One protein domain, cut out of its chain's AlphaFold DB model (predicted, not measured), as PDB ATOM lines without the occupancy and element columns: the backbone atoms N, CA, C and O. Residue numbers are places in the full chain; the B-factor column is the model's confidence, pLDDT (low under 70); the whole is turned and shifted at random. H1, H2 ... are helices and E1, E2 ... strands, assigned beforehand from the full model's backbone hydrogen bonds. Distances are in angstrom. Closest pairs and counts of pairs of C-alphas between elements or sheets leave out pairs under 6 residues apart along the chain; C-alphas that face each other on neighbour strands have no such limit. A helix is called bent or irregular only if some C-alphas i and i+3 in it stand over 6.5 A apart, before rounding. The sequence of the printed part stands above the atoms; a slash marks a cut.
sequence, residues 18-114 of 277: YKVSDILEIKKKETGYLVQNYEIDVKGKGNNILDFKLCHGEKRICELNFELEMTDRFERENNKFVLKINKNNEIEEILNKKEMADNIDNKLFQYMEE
ATOM      1  N   TYR A  18     -21.772  12.403 -22.624       58.94
ATOM      2  CA  TYR A  18     -21.639  11.229 -21.768       58.94
ATOM      3  C   TYR A  18     -21.612  11.669 -20.314       58.94
ATOM      4  O   TYR A  18     -21.254  12.812 -20.039       58.94
ATOM      5  N   LYS A  19     -21.923  10.786 -19.364       60.41
ATOM      6  CA  LYS A  19     -21.492  11.037 -17.986       60.41
ATOM      7  C   LYS A  19     -20.016  10.694 -17.848       60.41
ATOM      8  O   LYS A  19     -19.530   9.774 -18.510       60.41
ATOM      9  N   VAL A  20     -19.316  11.389 -16.948       58.88
ATOM     10  CA  VAL A  20     -17.943  11.038 -16.534       58.88
ATOM     11  C   VAL A  20     -17.865   9.538 -16.226       58.88
ATOM     12  O   VAL A  20     -17.015   8.851 -16.787       58.88
ATOM     13  N   SER A  21     -18.801   9.012 -15.423       58.31
ATOM     14  CA  SER A  21     -18.890   7.588 -15.064       58.31
ATOM     15  C   SER A  21     -18.904   6.632 -16.256       58.31
ATOM     16  O   SER A  21     -18.257   5.588 -16.207       58.31
ATOM     17  N   ASP A  22     -19.614   6.998 -17.322       61.75
ATOM     18  CA  ASP A  22     -19.923   6.106 -18.445       61.75
ATOM     19  C   ASP A  22     -18.721   5.921 -19.378       61.75
ATOM     20  O   ASP A  22     -18.632   4.943 -20.117       61.75
ATOM     21  N   ILE A  23     -17.783   6.869 -19.353       64.88
ATOM     22  CA  ILE A  23     -16.565   6.827 -20.170       64.88
ATOM     23  C   ILE A  23     -15.385   6.272 -19.412       64.88
ATOM     24  O   ILE A  23     -14.498   5.659 -20.019       64.88
ATOM     25  N   LEU A  24     -15.333   6.587 -18.126       60.97
ATOM     26  CA  LEU A  24     -14.107   6.481 -17.378       60.97
ATOM     27  C   LEU A  24     -13.994   5.179 -16.587       60.97
ATOM     28  O   LEU A  24     -12.865   4.819 -16.290       60.97
ATOM     29  N   GLU A  25     -15.086   4.467 -16.261       56.66
ATOM     30  CA  GLU A  25     -15.058   3.278 -15.372       56.66
ATOM     31  C   GLU A  25     -14.097   3.455 -14.165       56.66
ATOM     32  O   GLU A  25     -13.518   2.489 -13.665       56.66
ATOM     33  N   ILE A  26     -13.872   4.701 -13.710       54.22
ATOM     34  CA  ILE A  26     -12.780   5.021 -12.784       54.22
ATOM     35  C   ILE A  26     -13.110   4.379 -11.443       54.22
ATOM     36  O   ILE A  26     -14.051   4.775 -10.746       54.22
ATOM     37  N   LYS A  27     -12.275   3.419 -11.047       49.75
ATOM     38  CA  LYS A  27     -12.176   2.993  -9.657       49.75
ATOM     39  C   LYS A  27     -11.410   4.082  -8.907       49.75
ATOM     40  O   LYS A  27     -10.288   4.422  -9.261       49.75
ATOM     41  N   LYS A  28     -12.076   4.680  -7.918       41.03
ATOM     42  CA  LYS A  28     -11.589   5.776  -7.066       41.03
ATOM     43  C   LYS A  28     -10.087   5.668  -6.732       41.03
ATOM     44  O   LYS A  28      -9.683   4.779  -5.988       41.03
ATOM     45  N   LYS A  29      -9.333   6.706  -7.085       40.03
ATOM     46  CA  LYS A  29      -8.608   7.501  -6.087       40.03
ATOM     47  C   LYS A  29      -9.089   8.936  -6.235       40.03
ATOM     48  O   LYS A  29      -9.314   9.406  -7.347       40.03
ATOM     49  N   GLU A  30      -9.389   9.556  -5.111       43.59
ATOM     50  CA  GLU A  30     -10.114  10.816  -4.990       43.59
ATOM     51  C   GLU A  30      -9.341  11.978  -5.622       43.59
ATOM     52  O   GLU A  30      -8.643  12.719  -4.947       43.59
ATOM     53  N   THR A  31      -9.493  12.173  -6.930       45.34
ATOM     54  CA  THR A  31      -9.330  13.508  -7.500       45.34
ATOM     55  C   THR A  31     -10.659  14.212  -7.252       45.34
ATOM     56  O   THR A  31     -11.666  13.913  -7.890       45.34
ATOM     57  N   GLY A  32     -10.701  15.087  -6.245       48.88
ATOM     58  CA  GLY A  32     -11.926  15.749  -5.765       48.88
ATOM     59  C   GLY A  32     -12.691  16.578  -6.812       48.88
ATOM     60  O   GLY A  32     -13.749  17.103  -6.496       48.88
ATOM     61  N   TYR A  33     -12.176  16.665  -8.042       48.31
ATOM     62  CA  TYR A  33     -12.648  17.506  -9.140       48.31
ATOM     63  C   TYR A  33     -13.685  16.860 -10.069       48.31
ATOM     64  O   TYR A  33     -14.438  17.550 -10.750       48.31
ATOM     65  N   LEU A  34     -13.720  15.529 -10.151       52.59
ATOM     66  CA  LEU A  34     -14.588  14.830 -11.101       52.59
ATOM     67  C   LEU A  34     -15.720  14.141 -10.356       52.59
ATOM     68  O   LEU A  34     -15.679  12.941 -10.075       52.59
ATOM     69  N   VAL A  35     -16.768  14.910 -10.057       52.84
ATOM     70  CA  VAL A  35     -18.034  14.322  -9.623       52.84
ATOM     71  C   VAL A  35     -18.531  13.431 -10.759       52.84
ATOM     72  O   VAL A  35     -18.749  13.884 -11.882       52.84
ATOM     73  N   GLN A  36     -18.710  12.144 -10.462       52.84
ATOM     74  CA  GLN A  36     -18.994  11.086 -11.443       52.84
ATOM     75  C   GLN A  36     -20.230  11.352 -12.328       52.84
ATOM     76  O   GLN A  36     -20.380  10.726 -13.377       52.84
ATOM     77  N   ASN A  37     -21.087  12.297 -11.930       58.03
ATOM     78  CA  ASN A  37     -22.352  12.624 -12.578       58.03
ATOM     79  C   ASN A  37     -22.297  13.818 -13.541       58.03
ATOM     80  O   ASN A  37     -23.339  14.150 -14.108       58.03
ATOM     81  N   TYR A  38     -21.149  14.477 -13.729       67.25
ATOM     82  CA  TYR A  38     -21.065  15.558 -14.710       67.25
ATOM     83  C   TYR A  38     -21.290  15.032 -16.132       67.25
ATOM     84  O   TYR A  38     -20.755  13.989 -16.517       67.25
ATOM     85  N   GLU A  39     -22.070  15.774 -16.917       75.12
ATOM     86  CA  GLU A  39     -22.120  15.583 -18.364       75.12
ATOM     87  C   GLU A  39     -20.816  16.104 -18.977       75.12
ATOM     88  O   GLU A  39     -20.299  17.146 -18.568       75.12
ATOM     89  N   ILE A  40     -20.273  15.392 -19.959       76.75
ATOM     90  CA  ILE A  40     -19.022  15.739 -20.629       76.75
ATOM     91  C   ILE A  40     -19.150  15.646 -22.142       76.75
ATOM     92  O   ILE A  40     -19.777  14.733 -22.677       76.75
ATOM     93  N   ASP A  41     -18.476  16.575 -22.812       82.88
ATOM     94  CA  ASP A  41     -18.227  16.545 -24.247       82.88
ATOM     95  C   ASP A  41     -16.812  16.017 -24.483       82.88
ATOM     96  O   ASP A  41     -15.824  16.711 -24.216       82.88
ATOM     97  N   VAL A  42     -16.699  14.793 -24.997       81.75
ATOM     98  CA  VAL A  42     -15.401  14.197 -25.345       81.75
ATOM     99  C   VAL A  42     -14.898  14.791 -26.645       81.75
ATOM    100  O   VAL A  42     -15.577  14.747 -27.671       81.75
ATOM    101  N   LYS A  43     -13.670  15.297 -26.620       80.69
ATOM    102  CA  LYS A  43     -12.990  15.835 -27.800       80.69
ATOM    103  C   LYS A  43     -12.017  14.843 -28.415       80.69
ATOM    104  O   LYS A  43     -11.843  14.847 -29.631       80.69
ATOM    105  N   GLY A  44     -11.415  13.983 -27.597       77.25
ATOM    106  CA  GLY A  44     -10.482  12.964 -28.060       77.25
ATOM    107  C   GLY A  44     -10.278  11.854 -27.036       77.25
ATOM    108  O   GLY A  44     -10.230  12.103 -25.832       77.25
ATOM    109  N   LYS A  45     -10.147  10.620 -27.530       77.38
ATOM    110  CA  LYS A  45      -9.798   9.433 -26.741       77.38
ATOM    111  C   LYS A  45      -8.800   8.594 -27.538       77.38
ATOM    112  O   LYS A  45      -9.129   8.121 -28.623       77.38
ATOM    113  N   GLY A  46      -7.585   8.426 -27.023       76.94
ATOM    114  CA  GLY A  46      -6.538   7.651 -27.695       76.94
ATOM    115  C   GLY A  46      -5.203   7.705 -26.957       76.94
ATOM    116  O   GLY A  46      -4.937   8.668 -26.248       76.94
ATOM    117  N   ASN A  47      -4.375   6.664 -27.104       79.12
ATOM    118  CA  ASN A  47      -3.057   6.552 -26.460       79.12
ATOM    119  C   ASN A  47      -3.070   6.896 -24.962       79.12
ATOM    120  O   ASN A  47      -2.235   7.674 -24.507       79.12
ATOM    121  N   ASN A  48      -4.019   6.337 -24.202       85.12
ATOM    122  CA  ASN A  48      -4.157   6.581 -22.761       85.12
ATOM    123  C   ASN A  48      -4.482   8.037 -22.378       85.12
ATOM    124  O   ASN A  48      -4.396   8.395 -21.209       85.12
ATOM    125  N   ILE A  49      -4.870   8.876 -23.340       88.00
ATOM    126  CA  ILE A  49      -5.280  10.258 -23.106       88.00
ATOM    127  C   ILE A  49      -6.789  10.382 -23.310       88.00
ATOM    128  O   ILE A  49      -7.345   9.867 -24.289       88.00
ATOM    129  N   LEU A  50      -7.437  11.094 -22.391       85.12
ATOM    130  CA  LEU A  50      -8.824  11.527 -22.507       85.12
ATOM    131  C   LEU A  50      -8.892  13.056 -22.442       85.12
ATOM    132  O   LEU A  50      -8.563  13.648 -21.419       85.12
ATOM    133  N   ASP A  51      -9.353  13.677 -23.525       87.69
ATOM    134  CA  ASP A  51      -9.634  15.113 -23.612       87.69
ATOM    135  C   ASP A  51     -11.149  15.321 -23.635       87.69
ATOM    136  O   ASP A  51     -11.849  14.816 -24.524       87.69
ATOM    137  N   PHE A  52     -11.658  16.060 -22.655       84.56
ATOM    138  CA  PHE A  52     -13.070  16.396 -22.567       84.56
ATOM    139  C   PHE A  52     -13.303  17.783 -21.976       84.56
ATOM    140  O   PHE A  52     -12.437  18.415 -21.371       84.56
ATOM    141  N   LYS A  53     -14.533  18.260 -22.147       86.62
ATOM    142  CA  LYS A  53     -15.039  19.463 -21.498       86.62
ATOM    143  C   LYS A  53     -16.234  19.106 -20.619       86.62
ATOM    144  O   LYS A  53     -17.143  18.433 -21.090       86.62
ATOM    145  N   LEU A  54     -16.257  19.592 -19.380       82.25
ATOM    146  CA  LEU A  54     -17.428  19.504 -18.511       82.25
ATOM    147  C   LEU A  54     -18.567  20.358 -19.088       82.25
ATOM    148  O   LEU A  54     -18.442  21.579 -19.258       82.25
ATOM    149  N   CYS A  55     -19.691  19.711 -19.365       77.75
ATOM    150  CA  CYS A  55     -20.947  20.360 -19.690       77.75
ATOM    151  C   CYS A  55     -21.581  20.832 -18.390       77.75
ATOM    152  O   CYS A  55     -22.061  20.043 -17.580       77.75
ATOM    153  N   HIS A  56     -21.581  22.142 -18.190       67.88
ATOM    154  CA  HIS A  56     -22.293  22.720 -17.071       67.88
ATOM    155  C   HIS A  56     -23.710  23.069 -17.523       67.88
ATOM    156  O   HIS A  56     -23.887  23.747 -18.537       67.88
ATOM    157  N   GLY A  57     -24.711  22.615 -16.768       63.38
ATOM    158  CA  GLY A  57     -26.088  23.074 -16.939       63.38
ATOM    159  C   GLY A  57     -26.258  24.551 -16.564       63.38
ATOM    160  O   GLY A  57     -25.310  25.218 -16.119       63.38
ATOM    161  N   GLU A  58     -27.487  25.052 -16.717       55.78
ATOM    162  CA  GLU A  58     -27.879  26.361 -16.184       55.78
ATOM    163  C   GLU A  58     -27.499  26.462 -14.699       55.78
ATOM    164  O   GLU A  58     -27.632  25.495 -13.942       55.78
ATOM    165  N   LYS A  59     -26.966  27.625 -14.301       54.22
ATOM    166  CA  LYS A  59     -26.483  27.894 -12.941       54.22
ATOM    167  C   LYS A  59     -27.655  27.667 -11.975       54.22
ATOM    168  O   LYS A  59     -28.561  28.490 -11.903       54.22
ATOM    169  N   ARG A  60     -27.663  26.560 -11.224       48.00
ATOM    170  CA  ARG A  60     -28.507  26.451 -10.027       48.00
ATOM    171  C   ARG A  60     -27.793  27.242  -8.948       48.00
ATOM    172  O   ARG A  60     -26.973  26.697  -8.221       48.00
ATOM    173  N   ILE A  61     -28.011  28.553  -8.954       44.59
ATOM    174  CA  ILE A  61     -27.369  29.455  -8.008       44.59
ATOM    175  C   ILE A  61     -27.825  29.037  -6.612       44.59
ATOM    176  O   ILE A  61     -28.998  29.156  -6.272       44.59
ATOM    177  N   CYS A  62     -26.909  28.506  -5.811       47.59
ATOM    178  CA  CYS A  62     -27.112  28.433  -4.375       47.59
ATOM    179  C   CYS A  62     -26.574  29.755  -3.817       47.59
ATOM    180  O   CYS A  62     -25.443  29.814  -3.348       47.59
ATOM    181  N   GLU A  63     -27.364  30.829  -3.940       51.81
ATOM    182  CA  GLU A  63     -26.982  32.223  -3.606       51.81
ATOM    183  C   GLU A  63     -26.515  32.407  -2.151       51.81
ATOM    184  O   GLU A  63     -25.971  33.445  -1.791       51.81
ATOM    185  N   LEU A  64     -26.716  31.401  -1.298       58.75
ATOM    186  CA  LEU A  64     -26.468  31.474   0.138       58.75
ATOM    187  C   LEU A  64     -25.095  30.934   0.575       58.75
ATOM    188  O   LEU A  64     -24.760  31.075   1.748       58.75
ATOM    189  N   ASN A  65     -24.297  30.317  -0.311       80.81
ATOM    190  CA  ASN A  65     -22.977  29.788   0.060       80.81
ATOM    191  C   ASN A  65     -21.868  30.253  -0.897       80.81
ATOM    192  O   ASN A  65     -21.686  29.704  -1.984       80.81
ATOM    193  N   PHE A  66     -21.088  31.226  -0.421       83.62
ATOM    194  CA  PHE A  66     -19.948  31.817  -1.123       83.62
ATOM    195  C   PHE A  66     -18.899  30.790  -1.578       83.62
ATOM    196  O   PHE A  66     -18.393  30.877  -2.694       83.62
ATOM    197  N   GLU A  67     -18.568  29.808  -0.737       84.00
ATOM    198  CA  GLU A  67     -17.535  28.813  -1.053       84.00
ATOM    199  C   GLU A  67     -17.970  27.915  -2.212       84.00
ATOM    200  O   GLU A  67     -17.177  27.630  -3.112       84.00
ATOM    201  N   LEU A  68     -19.250  27.523  -2.230       78.88
ATOM    202  CA  LEU A  68     -19.825  26.744  -3.326       78.88
ATOM    203  C   LEU A  68     -19.887  27.557  -4.620       78.88
ATOM    204  O   LEU A  68     -19.558  27.027  -5.678       78.88
ATOM    205  N   GLU A  69     -20.267  28.835  -4.546       83.56
ATOM    206  CA  GLU A  69     -20.282  29.710  -5.721       83.56
ATOM    207  C   GLU A  69     -18.881  29.903  -6.313       83.56
ATOM    208  O   GLU A  69     -18.699  29.769  -7.525       83.56
ATOM    209  N   MET A  70     -17.883  30.183  -5.476       87.00
ATOM    210  CA  MET A  70     -16.509  30.367  -5.942       87.00
ATOM    211  C   MET A  70     -15.917  29.076  -6.507       87.00
ATOM    212  O   MET A  70     -15.243  29.120  -7.536       87.00
ATOM    213  N   THR A  71     -16.209  27.927  -5.894       83.00
ATOM    214  CA  THR A  71     -15.765  26.624  -6.408       83.00
ATOM    215  C   THR A  71     -16.402  26.318  -7.768       83.00
ATOM    216  O   THR A  71     -15.676  26.018  -8.714       83.00
ATOM    217  N   ASP A  72     -17.725  26.494  -7.920       80.19
ATOM    218  CA  ASP A  72     -18.427  26.337  -9.212       80.19
ATOM    219  C   ASP A  72     -17.867  27.294 -10.275       80.19
ATOM    220  O   ASP A  72     -17.682  26.912 -11.432       80.19
ATOM    221  N   ARG A  73     -17.520  28.529  -9.894       87.00
ATOM    222  CA  ARG A  73     -16.865  29.472 -10.805       87.00
ATOM    223  C   ARG A  73     -15.506  28.954 -11.272       87.00
ATOM    224  O   ARG A  73     -15.251  28.966 -12.477       87.00
ATOM    225  N   PHE A  74     -14.653  28.483 -10.364       87.50
ATOM    226  CA  PHE A  74     -13.345  27.936 -10.731       87.50
ATOM    227  C   PHE A  74     -13.474  26.734 -11.675       87.50
ATOM    228  O   PHE A  74     -12.759  26.684 -12.679       87.50
ATOM    229  N   GLU A  75     -14.420  25.826 -11.413       81.50
ATOM    230  CA  GLU A  75     -14.732  24.675 -12.274       81.50
ATOM    231  C   GLU A  75     -15.202  25.110 -13.669       81.50
ATOM    232  O   GLU A  75     -14.702  24.618 -14.684       81.50
ATOM    233  N   ARG A  76     -16.126  26.078 -13.749       85.12
ATOM    234  CA  ARG A  76     -16.664  26.585 -15.024       85.12
ATOM    235  C   ARG A  76     -15.604  27.252 -15.876       85.12
ATOM    236  O   ARG A  76     -15.564  27.036 -17.091       85.12
ATOM    237  N   GLU A  77     -14.770  28.074 -15.252       89.25
ATOM    238  CA  GLU A  77     -13.698  28.794 -15.930       89.25
ATOM    239  C   GLU A  77     -12.565  27.855 -16.378       89.25
ATOM    240  O   GLU A  77     -11.904  28.141 -17.377       89.25
ATOM    241  N   ASN A  78     -12.416  26.696 -15.727       89.06
ATOM    242  CA  ASN A  78     -11.404  25.677 -16.021       89.06
ATOM    243  C   ASN A  78     -12.008  24.326 -16.436       89.06
ATOM    244  O   ASN A  78     -11.480  23.257 -16.147       89.06
ATOM    245  N   ASN A  79     -13.109  24.359 -17.180       86.88
ATOM    246  CA  ASN A  79     -13.921  23.177 -17.481       86.88
ATOM    247  C   ASN A  79     -13.348  22.198 -18.520       86.88
ATOM    248  O   ASN A  79     -14.063  21.294 -18.952       86.88
ATOM    249  N   LYS A  80     -12.114  22.382 -18.991       89.19
ATOM    250  CA  LYS A  80     -11.477  21.498 -19.979       89.19
ATOM    251  C   LYS A  80     -10.462  20.619 -19.274       89.19
ATOM    252  O   LYS A  80      -9.562  21.161 -18.654       89.19
ATOM    253  N   PHE A  81     -10.539  19.309 -19.446       86.94
ATOM    254  CA  PHE A  81      -9.625  18.356 -18.828       86.94
ATOM    255  C   PHE A  81      -8.905  17.552 -19.895       86.94
ATOM    256  O   PHE A  81      -9.534  17.010 -20.803       86.94
ATOM    257  N   VAL A  82      -7.588  17.443 -19.743       89.69
ATOM    258  CA  VAL A  82      -6.756  16.523 -20.516       89.69
ATOM    259  C   VAL A  82      -6.125  15.552 -19.530       89.69
ATOM    260  O   VAL A  82      -5.213  15.914 -18.791       89.69
ATOM    261  N   LEU A  83      -6.641  14.330 -19.476       86.44
ATOM    262  CA  LEU A  83      -6.220  13.316 -18.516       86.44
ATOM    263  C   LEU A  83      -5.301  12.297 -19.172       86.44
ATOM    264  O   LEU A  83      -5.592  11.815 -20.266       86.44
ATOM    265  N   LYS A  84      -4.247  11.910 -18.457       87.00
ATOM    266  CA  LYS A  84      -3.489  10.686 -18.702       87.00
ATOM    267  C   LYS A  84      -4.060   9.581 -17.817       87.00
ATOM    268  O   LYS A  84      -4.184   9.760 -16.608       87.00
ATOM    269  N   ILE A  85      -4.420   8.456 -18.420       83.62
ATOM    270  CA  ILE A  85      -5.083   7.324 -17.771       83.62
ATOM    271  C   ILE A  85      -4.164   6.104 -17.844       83.62
ATOM    272  O   ILE A  85      -3.613   5.797 -18.898       83.62
ATOM    273  N   ASN A  86      -3.985   5.382 -16.742       81.94
ATOM    274  CA  ASN A  86      -3.147   4.186 -16.737       81.94
ATOM    275  C   ASN A  86      -3.885   2.952 -17.307       81.94
ATOM    276  O   ASN A  86      -5.066   2.988 -17.646       81.94
ATOM    277  N   LYS A  87      -3.188   1.810 -17.386       82.81
ATOM    278  CA  LYS A  87      -3.757   0.543 -17.892       82.81
ATOM    279  C   LYS A  87      -4.918  -0.010 -17.046       82.81
ATOM    280  O   LYS A  87      -5.631  -0.886 -17.525       82.81
ATOM    281  N   ASN A  88      -5.092   0.482 -15.819       79.00
ATOM    282  CA  ASN A  88      -6.148   0.092 -14.886       79.00
ATOM    283  C   ASN A  88      -7.356   1.049 -14.925       79.00
ATOM    284  O   ASN A  88      -8.225   0.950 -14.062       79.00
ATOM    285  N   ASN A  89      -7.416   1.965 -15.902       70.75
ATOM    286  CA  ASN A  89      -8.422   3.029 -16.008       70.75
ATOM    287  C   ASN A  89      -8.403   4.036 -14.838       70.75
ATOM    288  O   ASN A  89      -9.414   4.667 -14.537       70.75
ATOM    289  N   GLU A  90      -7.256   4.224 -14.184       74.69
ATOM    290  CA  GLU A  90      -7.086   5.236 -13.136       74.69
ATOM    291  C   GLU A  90      -6.450   6.505 -13.715       74.69
ATOM    292  O   GLU A  90      -5.614   6.435 -14.620       74.69
ATOM    293  N   ILE A  91      -6.819   7.671 -13.174       77.25
ATOM    294  CA  ILE A  91      -6.199   8.948 -13.546       77.25
ATOM    295  C   ILE A  91      -4.767   8.960 -13.014       77.25
ATOM    296  O   ILE A  91      -4.539   8.972 -11.806       77.25
ATOM    297  N   GLU A  92      -3.806   8.974 -13.928       79.44
ATOM    298  CA  GLU A  92      -2.389   9.119 -13.614       79.44
ATOM    299  C   GLU A  92      -2.048  10.600 -13.415       79.44
ATOM    300  O   GLU A  92      -1.452  10.968 -12.406       79.44
ATOM    301  N   GLU A  93      -2.481  11.465 -14.341       82.44
ATOM    302  CA  GLU A  93      -2.161  12.895 -14.315       82.44
ATOM    303  C   GLU A  93      -3.211  13.751 -15.044       82.44
ATOM    304  O   GLU A  93      -3.765  13.344 -16.068       82.44
ATOM    305  N   ILE A  94      -3.435  14.973 -14.550       85.75
ATOM    306  CA  ILE A  94      -4.120  16.044 -15.285       85.75
ATOM    307  C   ILE A  94      -3.060  16.839 -16.058       85.75
ATOM    308  O   ILE A  94      -2.329  17.648 -15.488       85.75
ATOM    309  N   LEU A  95      -2.966  16.619 -17.366       87.38
ATOM    310  CA  LEU A  95      -1.905  17.172 -18.215       87.38
ATOM    311  C   LEU A  95      -1.987  18.697 -18.362       87.38
ATOM    312  O   LEU A  95      -0.964  19.358 -18.515       87.38
ATOM    313  N   ASN A  96      -3.187  19.275 -18.293       88.94
ATOM    314  CA  ASN A  96      -3.399  20.719 -18.408       88.94
ATOM    315  C   ASN A  96      -3.564  21.438 -17.054       88.94
ATOM    316  O   ASN A  96      -4.008  22.583 -17.018       88.94
ATOM    317  N   LYS A  97      -3.162  20.815 -15.936       85.81
ATOM    318  CA  LYS A  97      -3.267  21.407 -14.587       85.81
ATOM    319  C   LYS A  97      -2.566  22.762 -14.438       85.81
ATOM    320  O   LYS A  97      -3.078  23.640 -13.753       85.81
ATOM    321  N   LYS A  98      -1.424  22.959 -15.111       84.25
ATOM    322  CA  LYS A  98      -0.688  24.232 -15.079       84.25
ATOM    323  C   LYS A  98      -1.496  25.365 -15.714       84.25
ATOM    324  O   LYS A  98      -1.613  26.422 -15.113       84.25
ATOM    325  N   GLU A  99      -2.103  25.119 -16.877       88.69
ATOM    326  CA  GLU A  99      -2.980  26.091 -17.547       88.69
ATOM    327  C   GLU A  99      -4.139  26.502 -16.628       88.69
ATOM    328  O   GLU A  99      -4.435  27.685 -16.488       88.69
ATOM    329  N   MET A 100      -4.757  25.533 -15.946       88.06
ATOM    330  CA  MET A 100      -5.830  25.813 -14.995       88.06
ATOM    331  C   MET A 100      -5.358  26.642 -13.794       88.06
ATOM    332  O   MET A 100      -6.035  27.582 -13.379       88.06
ATOM    333  N   ALA A 101      -4.201  26.299 -13.221       83.19
ATOM    334  CA  ALA A 101      -3.625  27.033 -12.099       83.19
ATOM    335  C   ALA A 101      -3.278  28.481 -12.486       83.19
ATOM    336  O   ALA A 101      -3.589  29.399 -11.724       83.19
ATOM    337  N   ASP A 102      -2.702  28.681 -13.674       84.44
ATOM    338  CA  ASP A 102      -2.355  29.997 -14.215       84.44
ATOM    339  C   ASP A 102      -3.621  30.831 -14.501       84.44
ATOM    340  O   ASP A 102      -3.661  32.023 -14.196       84.44
ATOM    341  N   ASN A 103      -4.695  30.218 -15.019       88.75
ATOM    342  CA  ASN A 103      -5.983  30.894 -15.230       88.75
ATOM    343  C   ASN A 103      -6.567  31.455 -13.928       88.75
ATOM    344  O   ASN A 103      -7.087  32.572 -13.919       88.75
ATOM    345  N   ILE A 104      -6.484  30.686 -12.839       87.69
ATOM    346  CA  ILE A 104      -6.925  31.133 -11.517       87.69
ATOM    347  C   ILE A 104      -6.034  32.265 -10.995       87.69
ATOM    348  O   ILE A 104      -6.565  33.277 -10.544       87.69
ATOM    349  N   ASP A 105      -4.706  32.141 -11.095       82.81
ATOM    350  CA  ASP A 105      -3.778  33.189 -10.639       82.81
ATOM    351  C   ASP A 105      -3.991  34.514 -11.373       82.81
ATOM    352  O   ASP A 105      -4.044  35.568 -10.742       82.81
ATOM    353  N   ASN A 106      -4.201  34.468 -12.690       85.12
ATOM    354  CA  ASN A 106      -4.433  35.661 -13.506       85.12
ATOM    355  C   ASN A 106      -5.725  36.409 -13.140       85.12
ATOM    356  O   ASN A 106      -5.846  37.598 -13.432       85.12
ATOM    357  N   LYS A 107      -6.690  35.731 -12.509       88.31
ATOM    358  CA  LYS A 107      -7.976  36.305 -12.087       88.31
ATOM    359  C   LYS A 107      -8.104  36.482 -10.578       88.31
ATOM    360  O   LYS A 107      -9.118  37.010 -10.129       88.31
ATOM    361  N   LEU A 108      -7.090  36.100  -9.798       84.06
ATOM    362  CA  LEU A 108      -7.126  36.147  -8.335       84.06
ATOM    363  C   LEU A 108      -7.562  37.525  -7.822       84.06
ATOM    364  O   LEU A 108      -8.456  37.623  -6.985       84.06
ATOM    365  N   PHE A 109      -6.978  38.588  -8.374       79.75
ATOM    366  CA  PHE A 109      -7.310  39.960  -7.992       79.75
ATOM    367  C   PHE A 109      -8.723  40.368  -8.382       79.75
ATOM    368  O   PHE A 109      -9.388  41.026  -7.593       79.75
ATOM    369  N   GLN A 110      -9.205  39.930  -9.545       86.50
ATOM    370  CA  GLN A 110     -10.586  40.169  -9.944       86.50
ATOM    371  C   GLN A 110     -11.555  39.509  -8.950       86.50
ATOM    372  O   GLN A 110     -12.509  40.144  -8.513       86.50
ATOM    373  N   TYR A 111     -11.296  38.260  -8.547       88.75
ATOM    374  CA  TYR A 111     -12.140  37.570  -7.566       88.75
ATOM    375  C   TYR A 111     -12.183  38.303  -6.223       88.75
ATOM    376  O   TYR A 111     -13.259  38.433  -5.638       88.75
ATOM    377  N   MET A 112     -11.022  38.769  -5.748       82.88
ATOM    378  CA  MET A 112     -10.904  39.512  -4.492       82.88
ATOM    379  C   MET A 112     -11.575  40.885  -4.585       82.88
ATOM    380  O   MET A 112     -12.321  41.245  -3.684       82.88
ATOM    381  N   GLU A 113     -11.393  41.627  -5.680       81.62
ATOM    382  CA  GLU A 113     -12.026  42.938  -5.874       81.62
ATOM    383  C   GLU A 113     -13.558  42.837  -5.905       81.62
ATOM    384  O   GLU A 113     -14.243  43.648  -5.281       81.62
ATOM    385  N   GLU A 114     -14.098  41.807  -6.559       86.69
ATOM    386  CA  GLU A 114     -15.539  41.533  -6.596       86.69
ATOM    387  C   GLU A 114     -16.105  41.115  -5.221       86.69
ATOM    388  O   GLU A 114     -17.308  41.231  -5.001       86.69
TER     389      GLU A 114
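This is residues 18 to 114 of the 277 residues of an uncharacterized protein of Sebaldella termitidis (strain ATCC 33386 / NCTC 11300) (UniProt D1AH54). A strongly twisted sheet of four antiparallel strands makes one end of an elongated domain, and two helices, H2 and H3, reach out beyond it as a loosely joined pair at the other end. A short helix, H1, and the long unnamed stretch of residues 25 to 38 lie to one side of the sheet. The printed part has 97 residues, with three named helices and four named strands in the order H1, E1, E2, H2, E3, E4, H3; the sheet's order is E1, E2, E3, E4, and the class is mixed, helices and strands. The whole is only just compact, close to loose, with a radius of gyration of the C-alphas of 14.5 A, and spans 44 by 26 by 24 A.

In the sheet, E1 is residues 39 to 46, 19.8 A long, from C-alpha 39 at (-22.120, 15.583, -18.364), and it bends by 68 degrees at residue 43. E2 is residues 49 to 55, 19.0 A; E3 is residues 80 to 85, 15.7 A; E4 is residues 91 to 94. H3 is residues 97 to 114, 24.9 A, and ends with C-alpha 114 at (-15.539, 41.533, -6.596). It is irregular, with C-alphas 106 and 109 7.6 A apart, and has a kink of 43 degrees near residue 107. H2 is residues 66 to 77, 16.4 A. H1 is residues 20 to 24, from C-alpha 20 at (-17.943, 11.038, -16.534).

E1 and E2 form a hairpin, antiparallel at 163 degrees, with N 43 and O 51 at 2.8 A. E2 and E3 are antiparallel at 147 degrees, with N 83 and O 50 at 2.8 A. E3 and E4 form a second hairpin, antiparallel at 144 degrees, with N 84 and O 93 at 2.8 A. H1 is on the sheet at a height of 7.2 A, over none of its strands; its closest C-alphas to E1 are Val 20 and Ile 40, 6.3 A. Residues 18 to 19 pair, antiparallel, with residues 39 to 40 of E1. H3 only grazes the sheet with its residues 97 to 100. H2 is only just not on the sheet, with 4 pairs of C-alphas within 10 A. H2 and H3 are close but not clearly touching, the closest C-alphas being Phe 74 and Ile 104 at 7.2 A, and run opposite ways at a steep tilt of 47 degrees. H1 is apart from both. Every O i to N i+4 pair is within hydrogen-bond range in H1 and H2; in H3 12 of 14 are.

The C-alphas farthest apart, Lys 87 and Glu 113, are 44.8 A apart. The printed part has no cut. The link from H1 to E1, 14 residues, is long. Residues 62 to 68, of which 66 to 68 belong to H2, and residues 105 to 110 of H3 stand free. Mean pLDDT of the printed part is 74.5; residues 18 to 38 and 56 to 64 are under 70.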